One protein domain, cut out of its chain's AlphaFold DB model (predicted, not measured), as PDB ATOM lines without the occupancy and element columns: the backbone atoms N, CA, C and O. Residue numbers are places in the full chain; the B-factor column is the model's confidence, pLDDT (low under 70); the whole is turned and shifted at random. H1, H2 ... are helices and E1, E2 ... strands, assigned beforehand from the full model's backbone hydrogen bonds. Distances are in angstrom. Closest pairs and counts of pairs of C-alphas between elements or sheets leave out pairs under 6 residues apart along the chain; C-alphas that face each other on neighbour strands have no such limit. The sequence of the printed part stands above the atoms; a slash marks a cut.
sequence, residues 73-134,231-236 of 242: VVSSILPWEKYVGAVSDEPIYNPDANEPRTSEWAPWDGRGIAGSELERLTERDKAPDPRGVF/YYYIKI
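AT A GLANCE: This is residues 73 to 134 and 231 to 236 of the 242 residues of an uncharacterized protein of Candidatus Kentron sp. H (UniProt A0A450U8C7). There is little regular structure: a small antiparallel sheet, in the order E1, E3, E2, has the short helix H1 on it, beside its strands, while long loops spread outward and H2 lies off the sheet. The 68 printed residues include E1, H1, E2, H2 and E3 in chain order, a mixed class with 26 residues in named elements. The whole is compact, radius of gyration of the C-alphas 11.8 A, and flat, 34 by 28 by 14 A.

HOW THE PARTS SIT: E1, residues 73 to 76, is antiparallel to inner strand E3, residues 231 to 235; N 74 and O 233, 2.8 A apart, are within hydrogen-bond range. H1, residues 80 to 87, is on the sheet at a height of 7.5 A, over none of its strands, but only just: 2 of its C-alphas fall on E3. E2, residues 105 to 107, is antiparallel to E3, with N 106 and O 234 at 2.9 A. E1, H1 and E2 form a split strand-helix-strand unit, two strands running the same way with E3 between them, its crossover right-handed. H2, residues 117 to 122, is not on the sheet. In H1 and H2 every O i to N i+4 pair is within hydrogen-bond range.

IN THESE COORDINATES: E1 begins at C-alpha 73 (31.710, 17.773, 7.874); H1 spans 10.6 A; E3 spans 13.4 A, ending at C-alpha 235 (29.844, 20.558, 13.538).

THE WHOLE: The link from H1 to E2 is long. Residues 135 to 230 are cut out, C-alphas 134 and 231 being 13.0 A apart. Residues 88 to 97 have pLDDT under 70.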
ATOM      1  N   VAL A  73      32.768  17.721   8.880       94.25
ATOM      2  CA  VAL A  73      31.710  17.773   7.874       94.25
ATOM      3  C   VAL A  73      31.127  16.381   7.678       94.25
ATOM      4  O   VAL A  73      31.867  15.415   7.483       94.25
ATOM      5  N   VAL A  74      29.802  16.288   7.674       94.25
ATOM      6  CA  VAL A  74      29.065  15.066   7.349       94.25
ATOM      7  C   VAL A  74      28.110  15.304   6.188       94.25
ATOM      8  O   VAL A  74      27.605  16.409   5.991       94.25
ATOM      9  N   SER A  75      27.857  14.250   5.418       95.12
ATOM     10  CA  SER A  75      26.849  14.226   4.360       95.12
ATOM     11  C   SER A  75      25.592  13.509   4.833       95.12
ATOM     12  O   SER A  75      25.690  12.457   5.465       95.12
ATOM     13  N   SER A  76      24.418  14.015   4.469       95.25
ATOM     14  CA  SER A  76      23.142  13.385   4.795       95.25
ATOM     15  C   SER A  76      22.101  13.614   3.704       95.25
ATOM     16  O   SER A  76      22.114  14.618   2.998       95.25
ATOM     17  N   ILE A  77      21.169  12.673   3.574       96.81
ATOM     18  CA  ILE A  77      19.980  12.827   2.724       96.81
ATOM     19  C   ILE A  77      18.851  13.582   3.438       96.81
ATOM     20  O   ILE A  77      17.859  13.948   2.809       96.81
ATOM     21  N   LEU A  78      18.972  13.792   4.752       95.50
ATOM     22  CA  LEU A  78      17.962  14.482   5.544       95.50
ATOM     23  C   LEU A  78      18.099  15.999   5.361       95.50
ATOM     24  O   LEU A  78      19.217  16.501   5.495       95.50
ATOM     25  N   PRO A  79      16.996  16.731   5.105       94.38
ATOM     26  CA  PRO A  79      16.984  18.193   5.158       94.38
ATOM     27  C   PRO A  79      17.216  18.688   6.591       94.38
ATOM     28  O   PRO A  79      17.102  17.908   7.541       94.38
ATOM     29  N   TRP A  80      17.530  19.976   6.740       90.88
ATOM     30  CA  TRP A  80      18.045  20.545   7.988       90.88
ATOM     31  C   TRP A  80      17.147  20.270   9.194       90.88
ATOM     32  O   TRP A  80      17.611  19.778  10.218       90.88
ATOM     33  N   GLU A  81      15.845  20.481   9.033       87.12
ATOM     34  CA  GLU A  81      14.846  20.329  10.089       87.12
ATOM     35  C   GLU A  81      14.781  18.878  10.589       87.12
ATOM     36  O   GLU A  81      14.659  18.619  11.785       87.12
ATOM     37  N   LYS A  82      14.916  17.914   9.669       89.69
ATOM     38  CA  LYS A  82      14.944  16.484  10.003       89.69
ATOM     39  C   LYS A  82      16.295  16.051  10.556       89.69
ATOM     40  O   LYS A  82      16.340  15.155  11.389       89.69
ATOM     41  N   TYR A  83      17.380  16.650  10.070       90.19
ATOM     42  CA  TYR A  83      18.724  16.340  10.535       90.19
ATOM     43  C   TYR A  83      18.904  16.765  11.990       90.19
ATOM     44  O   TYR A  83      19.317  15.941  12.797       90.19
ATOM     45  N   VAL A  84      18.520  17.997  12.338       82.94
ATOM     46  CA  VAL A  84      18.547  18.494  13.723       82.94
ATOM     47  C   VAL A  84      17.746  17.581  14.631       82.94
ATOM     48  O   VAL A  84      18.285  17.100  15.617       82.94
ATOM     49  N   GLY A  85      16.502  17.257  14.268       79.81
ATOM     50  CA  GLY A  85      15.679  16.349  15.071       79.81
ATOM     51  C   GLY A  85      16.283  14.950  15.250       79.81
ATOM     52  O   GLY A  85      15.964  14.279  16.223       79.81
ATOM     53  N   ALA A  86      17.156  14.511  14.339       83.12
ATOM     54  CA  ALA A  86      17.838  13.221  14.423       83.12
ATOM     55  C   ALA A  86      19.153  13.256  15.221       83.12
ATOM     56  O   ALA A  86      19.633  12.197  15.613       83.12
ATOM     57  N   VAL A  87      19.764  14.431  15.419       78.62
ATOM     58  CA  VAL A  87      21.018  14.586  16.190       78.62
ATOM     59  C   VAL A  87      20.802  15.236  17.557       78.62
ATOM     60  O   VAL A  87      21.633  15.081  18.448       78.62
ATOM     61  N   SER A  88      19.689  15.943  17.736       65.44
ATOM     62  CA  SER A  88      19.244  16.529  18.997       65.44
ATOM     63  C   SER A  88      18.447  15.498  19.804       65.44
ATOM     64  O   SER A  88      17.231  15.590  19.924       65.44
ATOM     65  N   ASP A  89      19.145  14.519  20.389       48.31
ATOM     66  CA  ASP A  89      18.587  13.474  21.274       48.31
ATOM     67  C   ASP A  89      18.128  13.999  22.667       48.31
ATOM     68  O   ASP A  89      17.931  13.221  23.603       48.31
ATOM     69  N   GLU A  90      17.990  15.318  22.860       49.00
ATOM     70  CA  GLU A  90      17.696  15.952  24.156       49.00
ATOM     71  C   GLU A  90      16.491  16.910  24.070       49.00
ATOM     72  O   GLU A  90      16.567  17.931  23.389       49.00
ATOM     73  N   PRO A  91      15.393  16.646  24.804       42.31
ATOM     74  CA  PRO A  91      14.262  17.567  24.936       42.31
ATOM     75  C   PRO A  91      14.502  18.709  25.946       42.31
ATOM     76  O   PRO A  91      13.627  19.554  26.121       42.31
ATOM     77  N   ILE A  92      15.645  18.736  26.646       46.31
ATOM     78  CA  ILE A  92      15.855  19.609  27.823       46.31
ATOM     79  C   ILE A  92      16.479  20.964  27.466       46.31
ATOM     80  O   ILE A  92      16.307  21.944  28.189       46.31
ATOM     81  N   TYR A  93      17.120  21.068  26.309       44.12
ATOM     82  CA  TYR A  93      17.504  22.345  25.731       44.12
ATOM     83  C   TYR A  93      16.967  22.303  24.311       44.12
ATOM     84  O   TYR A  93      17.380  21.451  23.532       44.12
ATOM     85  N   ASN A  94      16.023  23.178  23.981       51.22
ATOM     86  CA  ASN A  94      15.610  23.409  22.601       51.22
ATOM     87  C   ASN A  94      16.346  24.675  22.136       51.22
ATOM     88  O   ASN A  94      15.707  25.725  22.025       51.22
ATOM     89  N   PRO A  95      17.696  24.654  22.007       55.16
ATOM     90  CA  PRO A  95      18.382  25.782  21.411       55.16
ATOM     91  C   PRO A  95      17.770  25.968  20.032       55.16
ATOM     92  O   PRO A  95      17.515  24.978  19.341       55.16
ATOM     93  N   ASP A  96      17.498  27.213  19.644       68.88
ATOM     94  CA  ASP A  96      17.141  27.475  18.256       68.88
ATOM     95  C   ASP A  96      18.213  26.794  17.406       68.88
ATOM     96  O   ASP A  96      19.408  27.051  17.560       68.88
ATOM     97  N   ALA A  97      17.795  25.842  16.575       69.81
ATOM     98  CA  ALA A  97      18.708  25.078  15.745       69.81
ATOM     99  C   ALA A  97      19.524  26.002  14.832       69.81
ATOM    100  O   ALA A  97      20.561  25.615  14.315       69.81
ATOM    101  N   ASN A  98      19.068  27.234  14.631       76.50
ATOM    102  CA  ASN A  98      19.751  28.230  13.835       76.50
ATOM    103  C   ASN A  98      20.596  29.206  14.670       76.50
ATOM    104  O   ASN A  98      21.194  30.094  14.069       76.50
ATOM    105  N   GLU A  99      20.666  29.060  15.999       85.50
ATOM    106  CA  GLU A  99      21.444  29.921  16.900       85.50
ATOM    107  C   GLU A  99      22.883  29.400  17.076       85.50
ATOM    108  O   GLU A  99      23.124  28.462  17.853       85.50
ATOM    109  N   PRO A 100      23.885  30.034  16.437       85.56
ATOM    110  CA  PRO A 100      25.243  29.500  16.380       85.56
ATOM    111  C   PRO A 100      25.935  29.312  17.726       85.56
ATOM    112  O   PRO A 100      26.870  28.520  17.820       85.56
ATOM    113  N   ARG A 101      25.508  30.027  18.772       84.81
ATOM    114  CA  ARG A 101      26.086  29.896  20.119       84.81
ATOM    115  C   ARG A 101      25.691  28.610  20.831       84.81
ATOM    116  O   ARG A 101      26.294  28.265  21.842       84.81
ATOM    117  N   THR A 102      24.640  27.947  20.360       80.88
ATOM    118  CA  THR A 102      24.012  26.842  21.091       80.88
ATOM    119  C   THR A 102      23.770  25.609  20.232       80.88
ATOM    120  O   THR A 102      23.756  24.500  20.762       80.88
ATOM    121  N   SER A 103      23.633  25.758  18.914       85.81
ATOM    122  CA  SER A 103      23.475  24.619  18.010       85.81
ATOM    123  C   SER A 103      24.782  23.838  17.871       85.81
ATOM    124  O   SER A 103      25.842  24.418  17.661       85.81
ATOM    125  N   GLU A 104      24.731  22.508  17.936       88.06
ATOM    126  CA  GLU A 104      25.924  21.675  17.709       88.06
ATOM    127  C   GLU A 104      26.355  21.657  16.240       88.06
ATOM    128  O   GLU A 104      27.542  21.561  15.926       88.06
ATOM    129  N   TRP A 105      25.382  21.744  15.337       91.50
ATOM    130  CA  TRP A 105      25.551  21.598  13.899       91.50
ATOM    131  C   TRP A 105      25.034  22.830  13.171       91.50
ATOM    132  O   TRP A 105      24.151  23.528  13.662       91.50
ATOM    133  N   ALA A 106      25.547  23.052  11.967       93.31
ATOM    134  CA  ALA A 106      24.995  24.001  11.015       93.31
ATOM    135  C   ALA A 106      25.070  23.435   9.591       93.31
ATOM    136  O   ALA A 106      25.981  22.663   9.274       93.31
ATOM    137  N   PRO A 107      24.154  23.824   8.694       94.81
ATOM    138  CA  PRO A 107      24.313  23.600   7.263       94.81
ATOM    139  C   PRO A 107      25.591  24.236   6.724       94.81
ATOM    140  O   PRO A 107      25.963  25.354   7.081       94.81
ATOM    141  N   TRP A 108      26.277  23.492   5.862       94.19
ATOM    142  CA  TRP A 108      27.512  23.922   5.221       94.19
ATOM    143  C   TRP A 108      27.171  24.709   3.950       94.19
ATOM    144  O   TRP A 108      27.312  24.207   2.840       94.19
ATOM    145  N   ASP A 109      26.582  25.895   4.121       93.56
ATOM    146  CA  ASP A 109      25.922  26.654   3.049       93.56
ATOM    147  C   ASP A 109      26.225  28.163   3.055       93.56
ATOM    148  O   ASP A 109      25.516  28.938   2.411       93.56
ATOM    149  N   GLY A 110      27.255  28.602   3.785       93.44
ATOM    150  CA  GLY A 110      27.618  30.023   3.848       93.44
ATOM    151  C   GLY A 110      26.936  30.833   4.951       93.44
ATOM    152  O   GLY A 110      27.207  32.034   5.064       93.44
ATOM    153  N   ARG A 111      26.041  30.232   5.747       93.62
ATOM    154  CA  ARG A 111      25.341  30.948   6.825       93.62
ATOM    155  C   ARG A 111      26.280  31.436   7.930       93.62
ATOM    156  O   ARG A 111      27.385  30.923   8.109       93.62
ATOM    157  N   GLY A 112      25.802  32.420   8.689       95.12
ATOM    158  CA  GLY A 112      26.507  32.951   9.852       95.12
ATOM    159  C   GLY A 112      26.636  31.912  10.965       95.12
ATOM    160  O   GLY A 112      25.685  31.191  11.258       95.12
ATOM    161  N   ILE A 113      27.816  31.858  11.575       94.75
ATOM    162  CA  ILE A 113      28.157  31.012  12.724       94.75
ATOM    163  C   ILE A 113      28.823  31.819  13.857       94.75
ATOM    164  O   ILE A 113      29.542  31.258  14.684       94.75
ATOM    165  N   ALA A 114      28.617  33.138  13.874       95.81
ATOM    166  CA  ALA A 114      29.215  34.037  14.855       95.81
ATOM    167  C   ALA A 114      28.817  33.660  16.293       95.81
ATOM    168  O   ALA A 114      27.640  33.482  16.608       95.81
ATOM    169  N   GLY A 115      29.803  33.558  17.175       92.00
ATOM    170  CA  GLY A 115      29.686  33.088  18.551       92.00
ATOM    171  C   GLY A 115      29.847  31.576  18.736       92.00
ATOM    172  O   GLY A 115      29.762  31.118  19.873       92.00
ATOM    173  N   SER A 116      30.070  30.805  17.666       92.69
ATOM    174  CA  SER A 116      30.326  29.361  17.761       92.69
ATOM    175  C   SER A 116      31.780  29.034  18.126       92.69
ATOM    176  O   SER A 116      32.706  29.830  17.943       92.69
ATOM    177  N   GLU A 117      32.017  27.812  18.593       93.00
ATOM    178  CA  GLU A 117      33.364  27.296  18.822       93.00
ATOM    179  C   GLU A 117      34.162  27.185  17.516       93.00
ATOM    180  O   GLU A 117      35.366  27.450  17.504       93.00
ATOM    181  N   LEU A 118      33.504  26.844  16.404       94.31
ATOM    182  CA  LEU A 118      34.147  26.805  15.093       94.31
ATOM    183  C   LEU A 118      34.650  28.184  14.657       94.31
ATOM    184  O   LEU A 118      35.770  28.272  14.147       94.31
ATOM    185  N   GLU A 119      33.873  29.250  14.878       95.31
ATOM    186  CA  GLU A 119      34.352  30.619  14.648       95.31
ATOM    187  C   GLU A 119      35.596  30.882  15.494       95.31
ATOM    188  O   GLU A 119      36.619  31.295  14.953       95.31
ATOM    189  N   ARG A 120      35.555  30.575  16.794       94.75
ATOM    190  CA  ARG A 120      36.700  30.776  17.696       94.75
ATOM    191  C   ARG A 120      37.961  30.038  17.228       94.75
ATOM    192  O   ARG A 120      39.064  30.540  17.414       94.75
ATOM    193  N   LEU A 121      37.813  28.840  16.660       93.44
ATOM    194  CA  LEU A 121      38.933  28.017  16.189       93.44
ATOM    195  C   LEU A 121      39.472  28.438  14.817       93.44
ATOM    196  O   LEU A 121      40.636  28.173  14.517       93.44
ATOM    197  N   THR A 122      38.635  29.031  13.967       92.50
ATOM    198  CA  THR A 122      38.986  29.326  12.565       92.50
ATOM    199  C   THR A 122      39.068  30.813  12.243       92.50
ATOM    200  O   THR A 122      39.520  31.159  11.150       92.50
ATOM    201  N   GLU A 123      38.648  31.669  13.177       93.94
ATOM    202  CA  GLU A 123      38.494  33.121  13.031       93.94
ATOM    203  C   GLU A 123      37.543  33.494  11.877       93.94
ATOM    204  O   GLU A 123      37.762  34.464  11.150       93.94
ATOM    205  N   ARG A 124      36.493  32.683  11.666       92.50
ATOM    206  CA  ARG A 124      35.503  32.859  10.590       92.50
ATOM    207  C   ARG A 124      34.087  32.861  11.133       92.50
ATOM    208  O   ARG A 124      33.627  31.872  11.693       92.50
ATOM    209  N   ASP A 125      33.375  33.943  10.858       95.06
ATOM    210  CA  ASP A 125      31.992  34.173  11.279       95.06
ATOM    211  C   ASP A 125      30.952  33.491  10.373       95.06
ATOM    212  O   ASP A 125      29.752  33.586  10.628       95.06
ATOM    213  N   LYS A 126      31.391  32.799   9.313       94.81
ATOM    214  CA  LYS A 126      30.540  32.068   8.368       94.81
ATOM    215  C   LYS A 126      31.015  30.637   8.169       94.81
ATOM    216  O   LYS A 126      32.210  30.374   8.014       94.81
ATOM    217  N   ALA A 127      30.055  29.720   8.093       93.12
ATOM    218  CA  ALA A 127      30.312  28.385   7.581       93.12
ATOM    219  C   ALA A 127      30.780  28.488   6.118       93.12
ATOM    220  O   ALA A 127      30.290  29.349   5.387       93.12
ATOM    221  N   PRO A 128      31.701  27.635   5.642       92.38
ATOM    222  CA  PRO A 128      32.004  27.604   4.215       92.38
ATOM    223  C   PRO A 128      30.773  27.203   3.381       92.38
ATOM    224  O   PRO A 128      29.857  26.554   3.884       92.38
ATOM    225  N   ASP A 129      30.766  27.584   2.102       92.88
ATOM    226  CA  ASP A 129      29.705  27.251   1.144       92.88
ATOM    227  C   ASP A 129      30.280  26.439  -0.028       92.88
ATOM    228  O   ASP A 129      30.883  27.010  -0.941       92.88
ATOM    229  N   PRO A 130      30.146  25.101  -0.013       89.44
ATOM    230  CA  PRO A 130      30.575  24.228  -1.092       89.44
ATOM    231  C   PRO A 130      29.403  23.768  -1.965       89.44
ATOM    232  O   PRO A 130      29.533  22.771  -2.678       89.44
ATOM    233  N   ARG A 131      28.239  24.431  -1.928       90.69
ATOM    234  CA  ARG A 131      27.119  24.045  -2.798       90.69
ATOM    235  C   ARG A 131      27.546  24.159  -4.260       90.69
ATOM    236  O   ARG A 131      28.000  25.204  -4.710       90.69
ATOM    237  N   GLY A 132      27.416  23.057  -4.999       86.75
ATOM    238  CA  GLY A 132      27.880  22.966  -6.387       86.75
ATOM    239  C   GLY A 132      29.395  22.788  -6.547       86.75
ATOM    240  O   GLY A 132      29.892  22.881  -7.664       86.75
ATOM    241  N   VAL A 133      30.128  22.516  -5.463       86.25
ATOM    242  CA  VAL A 133      31.592  22.398  -5.450       86.25
ATOM    243  C   VAL A 133      32.003  21.028  -4.929       86.25
ATOM    244  O   VAL A 133      31.406  20.491  -3.999       86.25
ATOM    245  N   PHE A 134      33.068  20.466  -5.496       85.81
ATOM    246  CA  PHE A 134      33.678  19.252  -4.964       85.81
ATOM    247  C   PHE A 134      34.639  19.578  -3.812       85.81
ATOM    248  O   PHE A 134      35.605  20.326  -4.015       85.81
ATOM    249  N   TYR A 231      22.776  16.855   1.426       95.56
ATOM    250  CA  TYR A 231      23.034  17.972   2.324       95.56
ATOM    251  C   TYR A 231      24.367  17.752   3.028       95.56
ATOM    252  O   TYR A 231      24.690  16.630   3.424       95.56
ATOM    253  N   TYR A 232      25.124  18.828   3.211       95.75
ATOM    254  CA  TYR A 232      26.313  18.817   4.047       95.75
ATOM    255  C   TYR A 232      26.070  19.631   5.310       95.75
ATOM    256  O   TYR A 232      25.556  20.749   5.250       95.75
ATOM    257  N   TYR A 233      26.487  19.073   6.439       94.69
ATOM    258  CA  TYR A 233      26.422  19.709   7.747       94.69
ATOM    259  C   TYR A 233      27.816  19.747   8.353       94.69
ATOM    260  O   TYR A 233      28.595  18.810   8.183       94.69
ATOM    261  N   ILE A 234      28.128  20.826   9.058       94.19
ATOM    262  CA  ILE A 234      29.386  21.016   9.770       94.19
ATOM    263  C   ILE A 234      29.111  21.119  11.267       94.19
ATOM    264  O   ILE A 234      28.163  21.784  11.687       94.19
ATOM    265  N   LYS A 235      29.922  20.442  12.081       93.38
ATOM    266  CA  LYS A 235      29.844  20.558  13.538       93.38
ATOM    267  C   LYS A 235      30.475  21.877  13.975       93.38
ATOM    268  O   LYS A 235      31.655  22.103  13.696       93.38
ATOM    269  N   ILE A 236      29.704  22.734  14.637       92.31
ATOM    270  CA  ILE A 236      30.117  24.092  15.014       92.31
ATOM    271  C   ILE A 236      30.387  24.268  16.510       92.31
ATOM    272  O   ILE A 236      31.147  25.163  16.863       92.31
TER     273      ILE A 236